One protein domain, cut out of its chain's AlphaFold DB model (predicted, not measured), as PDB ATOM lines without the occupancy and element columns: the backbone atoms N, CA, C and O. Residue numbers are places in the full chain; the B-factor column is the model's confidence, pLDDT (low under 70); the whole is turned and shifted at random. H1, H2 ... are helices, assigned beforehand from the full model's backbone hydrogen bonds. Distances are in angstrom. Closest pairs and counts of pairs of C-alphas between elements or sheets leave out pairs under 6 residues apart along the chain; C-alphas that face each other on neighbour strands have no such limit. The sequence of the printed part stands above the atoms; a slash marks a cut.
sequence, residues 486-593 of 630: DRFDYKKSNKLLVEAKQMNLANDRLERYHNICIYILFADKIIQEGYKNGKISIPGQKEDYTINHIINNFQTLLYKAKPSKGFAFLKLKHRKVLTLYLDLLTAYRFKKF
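This is residues 486 to 593 of the 630 residues of an uncharacterized protein of Microscillaceae bacterium (UniProt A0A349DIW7). H2, H3 and H4 pack as an up-and-down bundle, each running against the one before, while H1 folds back along H2, away from H3 and H4. The printed part has 108 residues with four named helices, H1 to H4, and no named strand; it is all helix and compact, with radius of gyration of the C-alphas 14.4 A and spans 46 by 33 by 19 A.

H1, residues 490 to 502, touches H2, residues 508 to 529, as a hairpin; their closest C-alphas, Tyr 490 and Cys 517, are 4.9 A apart. H2, the hub, touches H3, residues 547 to 560, with 516 to 526 alone, and H4, residues 572 to 590, with 520 to 527 alone. H3 and H4 form a hairpin at a shallow tilt of 28 degrees, closest at C-alphas Phe 554 and Leu 582, 6.1 A. Every O i to N i+4 pair is within hydrogen-bond range in H1, H2 and H3; in H4, 14 of 15.

H1 starts at C-alpha 490 (203.203, 197.768, 225.321); H2 spans 32.1 A; H4, 27.8 A, ends at C-alpha 590 (229.587, 206.262, 227.358).

The printed part has no cut. Links H2 to H3 and H3 to H4 are long. Residues 503, 531 to 533 and 564 have pLDDT under 70.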
ATOM      1  N   ASP A 486     205.414 199.419 213.760       88.62
ATOM      2  CA  ASP A 486     206.749 199.733 214.286       88.62
ATOM      3  C   ASP A 486     206.705 200.591 215.562       88.62
ATOM      4  O   ASP A 486     207.743 201.019 216.073       88.62
ATOM      5  N   ARG A 487     205.501 200.820 216.104       87.69
ATOM      6  CA  ARG A 487     205.300 201.583 217.340       87.69
ATOM      7  C   ARG A 487     205.672 200.798 218.595       87.69
ATOM      8  O   ARG A 487     206.114 201.423 219.551       87.69
ATOM      9  N   PHE A 488     205.557 199.467 218.593       91.81
ATOM     10  CA  PHE A 488     205.822 198.623 219.768       91.81
ATOM     11  C   PHE A 488     205.084 199.101 221.031       91.81
ATOM     12  O   PHE A 488     205.682 199.402 222.062       91.81
ATOM     13  N   ASP A 489     203.763 199.230 220.921       90.19
ATOM     14  CA  ASP A 489     202.905 199.702 222.010       90.19
ATOM     15  C   ASP A 489     202.670 198.591 223.046       90.19
ATOM     16  O   ASP A 489     201.898 197.659 222.810       90.19
ATOM     17  N   TYR A 490     203.318 198.716 224.210       90.94
ATOM     18  CA  TYR A 490     203.203 197.768 225.321       90.94
ATOM     19  C   TYR A 490     201.764 197.603 225.829       90.94
ATOM     20  O   TYR A 490     201.320 196.475 226.048       90.94
ATOM     21  N   LYS A 491     201.014 198.703 225.995       89.31
ATOM     22  CA  LYS A 491     199.645 198.656 226.537       89.31
ATOM     23  C   LYS A 491     198.726 197.906 225.580       89.31
ATOM     24  O   LYS A 491     197.986 197.017 226.009       89.31
ATOM     25  N   LYS A 492     198.811 198.222 224.283       88.12
ATOM     26  CA  LYS A 492     198.046 197.527 223.237       88.12
ATOM     27  C   LYS A 492     198.464 196.058 223.125       88.12
ATOM     28  O   LYS A 492     197.596 195.196 223.042       88.12
ATOM     29  N   SER A 493     199.763 195.767 223.191       89.75
ATOM     30  CA  SER A 493     200.288 194.400 223.123       89.75
ATOM     31  C   SER A 493     199.808 193.531 224.288       89.75
ATOM     32  O   SER A 493     199.331 192.422 224.061       89.75
ATOM     33  N   ASN A 494     199.871 194.044 225.524       89.69
ATOM     34  CA  ASN A 494     199.399 193.330 226.713       89.69
ATOM     35  C   ASN A 494     197.904 193.001 226.619       89.69
ATOM     36  O   ASN A 494     197.493 191.872 226.875       89.69
ATOM     37  N   LYS A 495     197.099 193.986 226.204       86.81
ATOM     38  CA  LYS A 495     195.654 193.824 226.025       86.81
ATOM     39  C   LYS A 495     195.332 192.715 225.018       86.81
ATOM     40  O   LYS A 495     194.613 191.777 225.353       86.81
ATOM     41  N   LEU A 496     195.937 192.779 223.830       84.50
ATOM     42  CA  LEU A 496     195.750 191.768 222.787       84.50
ATOM     43  C   LEU A 496     196.226 190.382 223.234       84.50
ATOM     44  O   LEU A 496     195.621 189.383 222.860       84.50
ATOM     45  N   LEU A 497     197.295 190.302 224.032       86.38
ATOM     46  CA  LEU A 497     197.821 189.028 224.510       86.38
ATOM     47  C   LEU A 497     196.875 188.349 225.506       86.38
ATOM     48  O   LEU A 497     196.635 187.146 225.396       86.38
ATOM     49  N   VAL A 498     196.317 189.110 226.452       83.69
ATOM     50  CA  VAL A 498     195.301 188.608 227.391       83.69
ATOM     51  C   VAL A 498     194.087 188.080 226.626       83.69
ATOM     52  O   VAL A 498     193.610 186.981 226.905       83.69
ATOM     53  N   GLU A 499     193.625 188.823 225.625       78.31
ATOM     54  CA  GLU A 499     192.461 188.457 224.812       78.31
ATOM     55  C   GLU A 499     192.733 187.230 223.928       78.31
ATOM     56  O   GLU A 499     191.902 186.326 223.861       78.31
ATOM     57  N   ALA A 500     193.926 187.133 223.331       77.38
ATOM     58  CA  ALA A 500     194.349 185.967 222.556       77.38
ATOM     59  C   ALA A 500     194.413 184.695 223.410       77.38
ATOM     60  O   ALA A 500     193.961 183.642 222.964       77.38
ATOM     61  N   LYS A 501     194.924 184.787 224.648       82.50
ATOM     62  CA  LYS A 501     194.945 183.661 225.600       82.50
ATOM     63  C   LYS A 501     193.539 183.219 225.985       82.50
ATOM     64  O   LYS A 501     193.257 182.030 225.980       82.50
ATOM     65  N   GLN A 502     192.646 184.167 226.266       75.19
ATOM     66  CA  GLN A 502     191.252 183.863 226.601       75.19
ATOM     67  C   GLN A 502     190.496 183.175 225.454       75.19
ATOM     68  O   GLN A 502     189.579 182.405 225.718       75.19
ATOM     69  N   MET A 503     190.869 183.445 224.200       67.25
ATOM     70  CA  MET A 503     190.260 182.840 223.009       67.25
ATOM     71  C   MET A 503     191.049 181.645 222.445       67.25
ATOM     72  O   MET A 503     190.720 181.174 221.359       67.25
ATOM     73  N   ASN A 504     192.070 181.146 223.157       74.50
ATOM     74  CA  ASN A 504     192.941 180.045 222.720       74.50
ATOM     75  C   ASN A 504     193.544 180.245 221.313       74.50
ATOM     76  O   ASN A 504     193.670 179.300 220.535       74.50
ATOM     77  N   LEU A 505     193.915 181.482 220.973       73.19
ATOM     78  CA  LEU A 505     194.568 181.794 219.701       73.19
ATOM     79  C   LEU A 505     196.077 181.582 219.784       73.19
ATOM     80  O   LEU A 505     196.705 181.899 220.796       73.19
ATOM     81  N   ALA A 506     196.666 181.123 218.676       77.00
ATOM     82  CA  ALA A 506     198.114 181.048 218.524       77.00
ATOM     83  C   ALA A 506     198.729 182.441 218.723       77.00
ATOM     84  O   ALA A 506     198.464 183.375 217.962       77.00
ATOM     85  N   ASN A 507     199.551 182.589 219.760       86.12
ATOM     86  CA  ASN A 507     200.009 183.890 220.238       86.12
ATOM     87  C   ASN A 507     201.536 183.999 220.372       86.12
ATOM     88  O   ASN A 507     202.012 185.067 220.738       86.12
ATOM     89  N   ASP A 508     202.318 182.993 219.968       89.75
ATOM     90  CA  ASP A 508     203.790 182.992 220.065       89.75
ATOM     91  C   ASP A 508     204.449 184.259 219.501       89.75
ATOM     92  O   ASP A 508     205.364 184.837 220.094       89.75
ATOM     93  N   ARG A 509     203.993 184.715 218.325       90.81
ATOM     94  CA  ARG A 509     204.510 185.944 217.698       90.81
ATOM     95  C   ARG A 509     204.132 187.181 218.509       90.81
ATOM     96  O   ARG A 509     204.950 188.089 218.634       90.81
ATOM     97  N   LEU A 510     202.922 187.205 219.065       91.75
ATOM     98  CA  LEU A 510     202.432 188.293 219.903       91.75
ATOM     99  C   LEU A 510     203.152 188.328 221.253       91.75
ATOM    100  O   LEU A 510     203.528 189.411 221.678       91.75
ATOM    101  N   GLU A 511     203.436 187.183 221.875       92.75
ATOM    102  CA  GLU A 511     204.258 187.086 223.089       92.75
ATOM    103  C   GLU A 511     205.684 187.579 222.845       92.75
ATOM    104  O   GLU A 511     206.217 188.399 223.592       92.75
ATOM    105  N   ARG A 512     206.299 187.149 221.740       92.56
ATOM    106  CA  ARG A 512     207.620 187.640 221.328       92.56
ATOM    107  C   ARG A 512     207.607 189.149 221.079       92.56
ATOM    108  O   ARG A 512     208.528 189.840 221.509       92.56
ATOM    109  N   TYR A 513     206.578 189.669 220.412       93.62
ATOM    110  CA  TYR A 513     206.419 191.104 220.170       93.62
ATOM    111  C   TYR A 513     206.159 191.883 221.469       93.62
ATOM    112  O   TYR A 513     206.737 192.949 221.666       93.62
ATOM    113  N   HIS A 514     205.372 191.328 222.391       93.94
ATOM    114  CA  HIS A 514     205.127 191.874 223.725       93.94
ATOM    115  C   HIS A 514     206.425 192.019 224.520       93.94
ATOM    116  O   HIS A 514     206.708 193.093 225.047       93.94
ATOM    117  N   ASN A 515     207.271 190.986 224.516       91.38
ATOM    118  CA  ASN A 515     208.578 191.029 225.174       91.38
ATOM    119  C   ASN A 515     209.484 192.121 224.585       91.38
ATOM    120  O   ASN A 515     210.191 192.805 225.319       91.38
ATOM    121  N   ILE A 516     209.426 192.347 223.268       94.00
ATOM    122  CA  ILE A 516     210.128 193.478 222.640       94.00
ATOM    123  C   ILE A 516     209.573 194.816 223.144       94.00
ATOM    124  O   ILE A 516     210.353 195.721 223.442       94.00
ATOM    125  N   CYS A 517     208.248 194.943 223.277       93.69
ATOM    126  CA  CYS A 517     207.615 196.155 223.800       93.69
ATOM    127  C   CYS A 517     208.066 196.467 225.235       93.69
ATOM    128  O   CYS A 517     208.237 197.638 225.561       93.69
ATOM    129  N   ILE A 518     208.309 195.450 226.072       92.00
ATOM    130  CA  ILE A 518     208.870 195.634 227.422       92.00
ATOM    131  C   ILE A 518     210.259 196.271 227.331       92.00
ATOM    132  O   ILE A 518     210.490 197.321 227.925       92.00
ATOM    133  N   TYR A 519     211.178 195.706 226.546       93.06
ATOM    134  CA  TYR A 519     212.527 196.275 226.423       93.06
ATOM    135  C   TYR A 519     212.527 197.690 225.841       93.06
ATOM    136  O   TYR A 519     213.337 198.520 226.251       93.06
ATOM    137  N   ILE A 520     211.601 197.980 224.928       93.50
ATOM    138  CA  ILE A 520     211.391 199.327 224.391       93.50
ATOM    139  C   ILE A 520     210.879 200.284 225.467       93.50
ATOM    140  O   ILE A 520     211.395 201.391 225.565       93.50
ATOM    141  N   LEU A 521     209.948 199.857 226.322       92.19
ATOM    142  CA  LEU A 521     209.456 200.661 227.442       92.19
ATOM    143  C   LEU A 521     210.592 201.045 228.408       92.19
ATOM    144  O   LEU A 521     210.685 202.196 228.836       92.19
ATOM    145  N   PHE A 522     211.493 200.105 228.712       91.50
ATOM    146  CA  PHE A 522     212.695 200.392 229.502       91.50
ATOM    147  C   PHE A 522     213.670 201.316 228.773       91.50
ATOM    148  O   PHE A 522     214.211 202.233 229.391       91.50
ATOM    149  N   ALA A 523     213.880 201.117 227.470       91.06
ATOM    150  CA  ALA A 523     214.737 201.984 226.670       91.06
ATOM    151  C   ALA A 523     214.208 203.426 226.617       91.06
ATOM    152  O   ALA A 523     214.980 204.354 226.842       91.06
ATOM    153  N   ASP A 524     212.904 203.611 226.397       90.25
ATOM    154  CA  ASP A 524     212.252 204.924 226.406       90.25
ATOM    155  C   ASP A 524     212.474 205.626 227.752       90.25
ATOM    156  O   ASP A 524     212.905 206.778 227.776       90.25
ATOM    157  N   LYS A 525     212.297 204.916 228.875       87.88
ATOM    158  CA  LYS A 525     212.535 205.483 230.209       87.88
ATOM    159  C   LYS A 525     213.999 205.868 230.451       87.88
ATOM    160  O   LYS A 525     214.261 206.921 231.022       87.88
ATOM    161  N   ILE A 526     214.953 205.051 229.995       86.75
ATOM    162  CA  ILE A 526     216.392 205.364 230.079       86.75
ATOM    163  C   ILE A 526     216.716 206.644 229.308       86.75
ATOM    164  O   ILE A 526     217.482 207.476 229.791       86.75
ATOM    165  N   ILE A 527     216.153 206.791 228.108       85.50
ATOM    166  CA  ILE A 527     216.401 207.954 227.257       85.50
ATOM    167  C   ILE A 527     215.746 209.202 227.871       85.50
ATOM    168  O   ILE A 527     216.392 210.243 227.919       85.50
ATOM    169  N   GLN A 528     214.519 209.092 228.394       83.81
ATOM    170  CA  GLN A 528     213.792 210.202 229.027       83.81
ATOM    171  C   GLN A 528     214.450 210.702 230.319       83.81
ATOM    172  O   GLN A 528     214.578 211.905 230.525       83.81
ATOM    173  N   GLU A 529     214.869 209.803 231.212       78.19
ATOM    174  CA  GLU A 529     215.478 210.198 232.492       78.19
ATOM    175  C   GLU A 529     216.966 210.575 232.362       78.19
ATOM    176  O   GLU A 529     217.568 211.123 233.298       78.19
ATOM    177  N   GLY A 530     217.571 210.261 231.213       70.38
ATOM    178  CA  GLY A 530     219.012 210.266 231.006       70.38
ATOM    179  C   GLY A 530     219.725 209.188 231.835       70.38
ATOM    180  O   GLY A 530     219.187 208.620 232.784       70.38
ATOM    181  N   TYR A 531     220.984 208.898 231.497       65.31
ATOM    182  CA  TYR A 531     221.759 207.837 232.156       65.31
ATOM    183  C   TYR A 531     221.777 207.974 233.692       65.31
ATOM    184  O   TYR A 531     222.230 208.992 234.234       65.31
ATOM    185  N   LYS A 532     221.336 206.916 234.383       64.31
ATOM    186  CA  LYS A 532     221.515 206.693 235.823       64.31
ATOM    187  C   LYS A 532     222.253 205.369 236.004       64.31
ATOM    188  O   LYS A 532     221.805 204.340 235.503       64.31
ATOM    189  N   ASN A 533     223.381 205.393 236.713       64.31
ATOM    190  CA  ASN A 533     224.047 204.168 237.144       64.31
ATOM    191  C   ASN A 533     223.128 203.445 238.132       64.31
ATOM    192  O   ASN A 533     222.960 203.894 239.261       64.31
ATOM    193  N   GLY A 534     222.482 202.370 237.687       74.00
ATOM    194  CA  GLY A 534     221.539 201.621 238.509       74.00
ATOM    195  C   GLY A 534     220.580 200.765 237.694       74.00
ATOM    196  O   GLY A 534     220.615 200.735 236.461       74.00
ATOM    197  N   LYS A 535     219.728 200.037 238.412       85.00
ATOM    198  CA  LYS A 535     218.591 199.336 237.823       85.00
ATOM    199  C   LYS A 535     217.465 200.345 237.579       85.00
ATOM    200  O   LYS A 535     217.151 201.143 238.458       85.00
ATOM    201  N   ILE A 536     216.873 200.321 236.390       86.00
ATOM    202  CA  ILE A 536     215.644 201.050 236.083       86.00
ATOM    203  C   ILE A 536     214.481 200.157 236.486       86.00
ATOM    204  O   ILE A 536     214.418 199.008 236.055       86.00
ATOM    205  N   SER A 537     213.561 200.718 237.267       86.94
ATOM    206  CA  SER A 537     212.288 200.090 237.612       86.94
ATOM    207  C   SER A 537     211.134 200.832 236.946       86.94
ATOM    208  O   SER A 537     211.132 202.070 236.853       86.94
ATOM    209  N   ILE A 538     210.143 200.091 236.459       86.94
ATOM    210  CA  ILE A 538     208.922 200.640 235.866       86.94
ATOM    211  C   ILE A 538     207.723 200.091 236.637       86.94
ATOM    212  O   ILE A 538     207.573 198.872 236.702       86.94
ATOM    213  N   PRO A 539     206.847 200.958 237.184       83.69
ATOM    214  CA  PRO A 539     205.651 200.511 237.887       83.69
ATOM    215  C   PRO A 539     204.837 199.515 237.055       83.69
ATOM    216  O   PRO A 539     204.524 199.769 235.890       83.69
ATOM    217  N   GLY A 540     204.503 198.375 237.659       80.06
ATOM    218  CA  GLY A 540     203.760 197.294 237.006       80.06
ATOM    219  C   GLY A 540     204.612 196.297 236.209       80.06
ATOM    220  O   GLY A 540     204.051 195.333 235.694       80.06
ATOM    221  N   GLN A 541     205.934 196.480 236.120       87.88
ATOM    222  CA  GLN A 541     206.858 195.448 235.633       87.88
ATOM    223  C   GLN A 541     207.424 194.638 236.803       87.88
ATOM    224  O   GLN A 541     207.621 195.166 237.893       87.88
ATOM    225  N   LYS A 542     207.663 193.341 236.576       82.56
ATOM    226  CA  LYS A 542     208.195 192.427 237.604       82.56
ATOM    227  C   LYS A 542     209.711 192.506 237.763       82.56
ATOM    228  O   LYS A 542     210.230 192.139 238.809       82.56
ATOM    229  N   GLU A 543     210.402 192.915 236.707       86.38
ATOM    230  CA  GLU A 543     211.858 192.912 236.636       86.38
ATOM    231  C   GLU A 543     212.384 194.338 236.521       86.38
ATOM    232  O   GLU A 543     211.775 195.185 235.866       86.38
ATOM    233  N   ASP A 544     213.551 194.564 237.117       88.81
ATOM    234  CA  ASP A 544     214.313 195.789 236.945       88.81
ATOM    235  C   ASP A 544     215.557 195.498 236.105       88.81
ATOM    236  O   ASP A 544     216.275 194.519 236.343       88.81
ATOM    237  N   TYR A 545     215.872 196.388 235.167       89.44
ATOM    238  CA  TYR A 545     216.974 196.175 234.233       89.44
ATOM    239  C   TYR A 545     218.041 197.252 234.334       89.44
ATOM    240  O   TYR A 545     217.757 198.433 234.515       89.44
ATOM    241  N   THR A 546     219.297 196.852 234.160       87.88
ATOM    242  CA  THR A 546     220.392 197.798 233.921       87.88
ATOM    243  C   THR A 546     220.461 198.150 232.437       87.88
ATOM    244  O   THR A 546     220.042 197.371 231.578       87.88
ATOM    245  N   ILE A 547     221.065 199.292 232.105       87.62
ATOM    246  CA  ILE A 547     221.286 199.687 230.705       87.62
ATOM    247  C   ILE A 547     222.066 198.629 229.906       87.62
ATOM    248  O   ILE A 547     221.718 198.348 228.763       87.62
ATOM    249  N   ASN A 548     223.066 197.981 230.517       88.81
ATOM    250  CA  ASN A 548     223.844 196.921 229.869       88.81
ATOM    251  C   ASN A 548     222.977 195.698 229.554       88.81
ATOM    252  O   ASN A 548     223.108 195.112 228.483       88.81
ATOM    253  N   HIS A 549     222.067 195.338 230.463       90.44
ATOM    254  CA  HIS A 549     221.131 194.245 230.230       90.44
ATOM    255  C   HIS A 549     220.198 194.558 229.049       90.44
ATOM    256  O   HIS A 549     220.053 193.735 228.146       90.44
ATOM    257  N   ILE A 550     219.644 195.775 228.994       91.38
ATOM    258  CA  ILE A 550     218.806 196.208 227.869       91.38
ATOM    259  C   ILE A 550     219.600 196.196 226.551       91.38
ATOM    260  O   ILE A 550     219.130 195.621 225.573       91.38
ATOM    261  N   ILE A 551     220.821 196.743 226.519       91.56
ATOM    262  CA  ILE A 551     221.695 196.719 225.328       91.56
ATOM    263  C   ILE A 551     221.905 195.283 224.821       91.56
ATOM    264  O   ILE A 551     221.699 195.016 223.634       91.56
ATOM    265  N   ASN A 552     222.256 194.348 225.709       92.56
ATOM    266  CA  ASN A 552     222.472 192.943 225.353       92.56
ATOM    267  C   ASN A 552     221.194 192.286 224.798       92.56
ATOM    268  O   ASN A 552     221.256 191.497 223.847       92.56
ATOM    269  N   ASN A 553     220.025 192.643 225.334       92.69
ATOM    270  CA  ASN A 553     218.744 192.174 224.812       92.69
ATOM    271  C   ASN A 553     218.470 192.726 223.411       92.69
ATOM    272  O   ASN A 553     218.110 191.948 222.531       92.69
ATOM    273  N   PHE A 554     218.716 194.011 223.143       94.00
ATOM    274  CA  PHE A 554     218.583 194.570 221.788       94.00
ATOM    275  C   PHE A 554     219.545 193.917 220.785       94.00
ATOM    276  O   PHE A 554     219.135 193.602 219.665       94.00
ATOM    277  N   GLN A 555     220.792 193.640 221.179       93.00
ATOM    278  CA  GLN A 555     221.745 192.896 220.343       93.00
ATOM    279  C   GLN A 555     221.231 191.487 220.028       93.00
ATOM    280  O   GLN A 555     221.237 191.056 218.872       93.00
ATOM    281  N   THR A 556     220.718 190.791 221.043       91.69
ATOM    282  CA  THR A 556     220.153 189.447 220.893       91.69
ATOM    283  C   THR A 556     218.904 189.464 220.011       91.69
ATOM    284  O   THR A 556     218.755 188.605 219.142       91.69
ATOM    285  N   LEU A 557     218.015 190.445 220.183       92.19
ATOM    286  CA  LEU A 557     216.819 190.627 219.360       92.19
ATOM    287  C   LEU A 557     217.178 190.864 217.894       92.19
ATOM    288  O   LEU A 557     216.630 190.194 217.024       92.19
ATOM    289  N   LEU A 558     218.127 191.759 217.611       90.69
ATOM    290  CA  LEU A 558     218.590 192.028 216.248       90.69
ATOM    291  C   LEU A 558     219.246 190.798 215.610       90.69
ATOM    292  O   LEU A 558     218.987 190.507 214.441       90.69
ATOM    293  N   TYR A 559     220.030 190.032 216.373       88.00
ATOM    294  CA  TYR A 559     220.579 188.757 215.908       88.00
ATOM    295  C   TYR A 559     219.469 187.749 215.581       88.00
ATOM    296  O   TYR A 559     219.464 187.155 214.501       88.00
ATOM    297  N   LYS A 560     218.489 187.586 216.478       87.81
ATOM    298  CA  LYS A 560     217.374 186.649 216.290       87.81
ATOM    299  C   LYS A 560     216.317 187.141 215.287       87.81
ATOM    300  O   LYS A 560     215.450 186.354 214.914       87.81
ATOM    301  N   ALA A 561     216.379 188.397 214.842       86.75
ATOM    302  CA  ALA A 561     215.527 188.966 213.793       86.75
ATOM    303  C   ALA A 561     216.045 188.694 212.367       86.75
ATOM    304  O   ALA A 561     215.410 189.101 211.390       86.75
ATOM    305  N   LYS A 562     217.203 188.033 212.225       81.31
ATOM    306  CA  LYS A 562     217.709 187.554 210.931       81.31
ATOM    307  C   LYS A 562     216.787 186.465 210.344       81.31
ATOM    308  O   LYS A 562     216.099 185.779 211.107       81.31
ATOM    309  N   PRO A 563     216.773 186.278 209.007       72.25
ATOM    310  CA  PRO A 563     216.068 185.157 208.379       72.25
ATOM    311  C   PRO A 563     216.473 183.830 209.037       72.25
ATOM    312  O   PRO A 563     217.624 183.708 209.451       72.25
ATOM    313  N   SER A 564     215.551 182.863 209.145       69.00
ATOM    314  CA  SER A 564     215.710 181.551 209.823       69.00
ATOM    315  C   SER A 564     215.803 181.546 211.362       69.00
ATOM    316  O   SER A 564     216.037 180.501 211.964       69.00
ATOM    317  N   LYS A 565     215.619 182.688 212.040       78.94
ATOM    318  CA  LYS A 565     215.703 182.785 213.511       78.94
ATOM    319  C   LYS A 565     214.351 183.132 214.151       78.94
ATOM    320  O   LYS A 565     213.406 183.542 213.484       78.94
ATOM    321  N   GLY A 566     214.251 182.981 215.476       73.75
ATOM    322  CA  GLY A 566     212.983 183.067 216.220       73.75
ATOM    323  C   GLY A 566     212.202 184.391 216.109       73.75
ATOM    324  O   GLY A 566     211.015 184.418 216.421       73.75
ATOM    325  N   PHE A 567     212.809 185.483 215.645       85.25
ATOM    326  CA  PHE A 567     212.129 186.765 215.416       85.25
ATOM    327  C   PHE A 567     212.087 187.146 213.925       85.25
ATOM    328  O   PHE A 567     211.944 188.322 213.590       85.25
ATOM    329  N   ALA A 568     212.168 186.168 213.013       83.12
ATOM    330  CA  ALA A 568     212.123 186.392 211.562       83.12
ATOM    331  C   ALA A 568     210.837 187.089 211.070       83.12
ATOM    332  O   ALA A 568     210.842 187.696 210.002       83.12
ATOM    333  N   PHE A 569     209.756 187.080 211.864       87.38
ATOM    334  CA  PHE A 569     208.524 187.825 211.566       87.38
ATOM    335  C   PHE A 569     208.703 189.358 211.624       87.38
ATOM    336  O   PHE A 569     207.840 190.107 211.159       87.38
ATOM    337  N   LEU A 570     209.817 189.859 212.172       90.25
ATOM    338  CA  LEU A 570     210.114 191.287 212.206       90.25
ATOM    339  C   LEU A 570     210.543 191.813 210.824       90.25
ATOM    340  O   LEU A 570     211.625 191.527 210.293       90.25
ATOM    341  N   LYS A 571     209.702 192.683 210.265       90.56
ATOM    342  CA  LYS A 571     209.959 193.409 209.015       90.56
ATOM    343  C   LYS A 571     211.148 194.370 209.137       90.56
ATOM    344  O   LYS A 571     211.576 194.737 210.231       90.56
ATOM    345  N   LEU A 572     211.663 194.824 207.990       89.25
ATOM    346  CA  LEU A 572     212.811 195.737 207.918       89.25
ATOM    347  C   LEU A 572     212.611 197.007 208.762       89.25
ATOM    348  O   LEU A 572     213.528 197.426 209.460       89.25
ATOM    349  N   LYS A 573     211.404 197.586 208.757       90.75
ATOM    350  CA  LYS A 573     211.078 198.772 209.564       90.75
ATOM    351  C   LYS A 573     211.211 198.542 211.076       90.75
ATOM    352  O   LYS A 573     211.742 199.398 211.770       90.75
ATOM    353  N   HIS A 574     210.825 197.362 211.570       93.19
ATOM    354  CA  HIS A 574     210.984 196.990 212.980       93.19
ATOM    355  C   HIS A 574     212.464 196.916 213.344       93.19
ATOM    356  O   HIS A 574     212.894 197.501 214.332       93.19
ATOM    357  N   ARG A 575     213.259 196.251 212.498       91.62
ATOM    358  CA  ARG A 575     214.709 196.137 212.682       91.62
ATOM    359  C   ARG A 575     215.389 197.505 212.704       91.62
ATOM    360  O   ARG A 575     216.201 197.731 213.588       91.62
ATOM    361  N   LYS A 576     214.999 198.433 211.822       90.25
ATOM    362  CA  LYS A 576     215.501 199.820 211.838       90.25
ATOM    363  C   LYS A 576     215.232 200.522 213.173       90.25
ATOM    364  O   LYS A 576     216.148 201.113 213.734       90.25
ATOM    365  N   VAL A 577     214.017 200.401 213.714       91.81
ATOM    366  CA  VAL A 577     213.671 200.957 215.035       91.81
ATOM    367  C   VAL A 577     214.514 200.331 216.151       91.81
ATOM    368  O   VAL A 577     215.066 201.055 216.975       91.81
ATOM    369  N   LEU A 578     214.675 199.004 216.163       93.56
ATOM    370  CA  LEU A 578     215.509 198.320 217.159       93.56
ATOM    371  C   LEU A 578     216.989 198.728 217.064       93.56
ATOM    372  O   LEU A 578     217.643 198.890 218.092       93.56
ATOM    373  N   THR A 579     217.512 198.935 215.852       90.94
ATOM    374  CA  THR A 579     218.867 199.462 215.638       90.94
ATOM    375  C   THR A 579     219.009 200.881 216.182       90.94
ATOM    376  O   THR A 579     219.993 201.158 216.856       90.94
ATOM    377  N   LEU A 580     218.024 201.762 215.965       90.44
ATOM    378  CA  LEU A 580     218.049 203.121 216.522       90.44
ATOM    379  C   LEU A 580     218.083 203.114 218.054       90.44
ATOM    380  O   LEU A 580     218.881 203.840 218.643       90.44
ATOM    381  N   TYR A 581     217.284 202.262 218.701       92.50
ATOM    382  CA  TYR A 581     217.360 202.081 220.154       92.50
ATOM    383  C   TYR A 581     218.736 201.591 220.607       92.50
ATOM    384  O   TYR A 581     219.290 202.139 221.557       92.50
ATOM    385  N   LEU A 582     219.312 200.593 219.929       91.56
ATOM    386  CA  LEU A 582     220.639 200.085 220.270       91.56
ATOM    387  C   LEU A 582     221.717 201.171 220.135       91.56
ATOM    388  O   LEU A 582     222.544 201.313 221.035       91.56
ATOM    389  N   ASP A 583     221.693 201.945 219.049       85.81
ATOM    390  CA  ASP A 583     222.632 203.047 218.805       85.81
ATOM    391  C   ASP A 583     222.540 204.096 219.928       85.81
ATOM    392  O   ASP A 583     223.559 204.488 220.506       85.81
ATOM    393  N   LEU A 584     221.315 204.496 220.289       87.81
ATOM    394  CA  LEU A 584     221.046 205.460 221.356       87.81
ATOM    395  C   LEU A 584     221.516 204.955 222.718       87.81
ATOM    396  O   LEU A 584     222.296 205.625 223.389       87.81
ATOM    397  N   LEU A 585     221.096 203.758 223.121       88.25
ATOM    398  CA  LEU A 585     221.488 203.177 224.407       88.25
ATOM    399  C   LEU A 585     223.005 202.982 224.499       88.25
ATOM    400  O   LEU A 585     223.601 203.221 225.549       88.25
ATOM    401  N   THR A 586     223.648 202.612 223.389       85.56
ATOM    402  CA  THR A 586     225.108 202.512 223.317       85.56
ATOM    403  C   THR A 586     225.761 203.876 223.513       85.56
ATOM    404  O   THR A 586     226.773 203.949 224.202       85.56
ATOM    405  N   ALA A 587     225.203 204.958 222.963       81.69
ATOM    406  CA  ALA A 587     225.686 206.307 223.247       81.69
ATOM    407  C   ALA A 587     225.574 206.623 224.749       81.69
ATOM    408  O   ALA A 587     226.567 207.007 225.374       81.69
ATOM    409  N   TYR A 588     224.400 206.382 225.343       78.94
ATOM    410  CA  TYR A 588     224.139 206.628 226.766       78.94
ATOM    411  C   TYR A 588     225.034 205.810 227.708       78.94
ATOM    412  O   TYR A 588     225.268 206.239 228.833       78.94
ATOM    413  N   ARG A 589     225.592 204.676 227.260       77.50
ATOM    414  CA  ARG A 589     226.597 203.912 228.019       77.50
ATOM    415  C   ARG A 589     227.903 204.688 228.237       77.50
ATOM    416  O   ARG A 589     228.560 204.463 229.247       77.50
ATOM    417  N   PHE A 590     228.301 205.551 227.300       73.56
ATOM    418  CA  PHE A 590     229.587 206.262 227.358       73.56
ATOM    419  C   PHE A 590     229.485 207.648 227.984       73.56
ATOM    420  O   PHE A 590     230.439 208.117 228.600       73.56
ATOM    421  N   LYS A 591     228.353 208.329 227.800       72.75
ATOM    422  CA  LYS A 591     228.146 209.684 228.306       72.75
ATOM    423  C   LYS A 591     226.666 209.919 228.576       72.75
ATOM    424  O   LYS A 591     225.810 209.500 227.803       72.75
ATOM    425  N   LYS A 592     226.364 210.633 229.662       70.94
ATOM    426  CA  LYS A 592     225.019 211.152 229.905       70.94
ATOM    427  C   LYS A 592     224.754 212.308 228.942       70.94
ATOM    428  O   LYS A 592     225.465 213.307 229.001       70.94
ATOM    429  N   PHE A 593     223.731 212.167 228.108       76.12
ATOM    430  CA  PHE A 593     223.204 213.254 227.287       76.12
ATOM    431  C   PHE A 593     221.970 213.831 227.973       76.12
ATOM    432  O   PHE A 593     221.108 213.081 228.428       76.12
TER     433      PHE A 593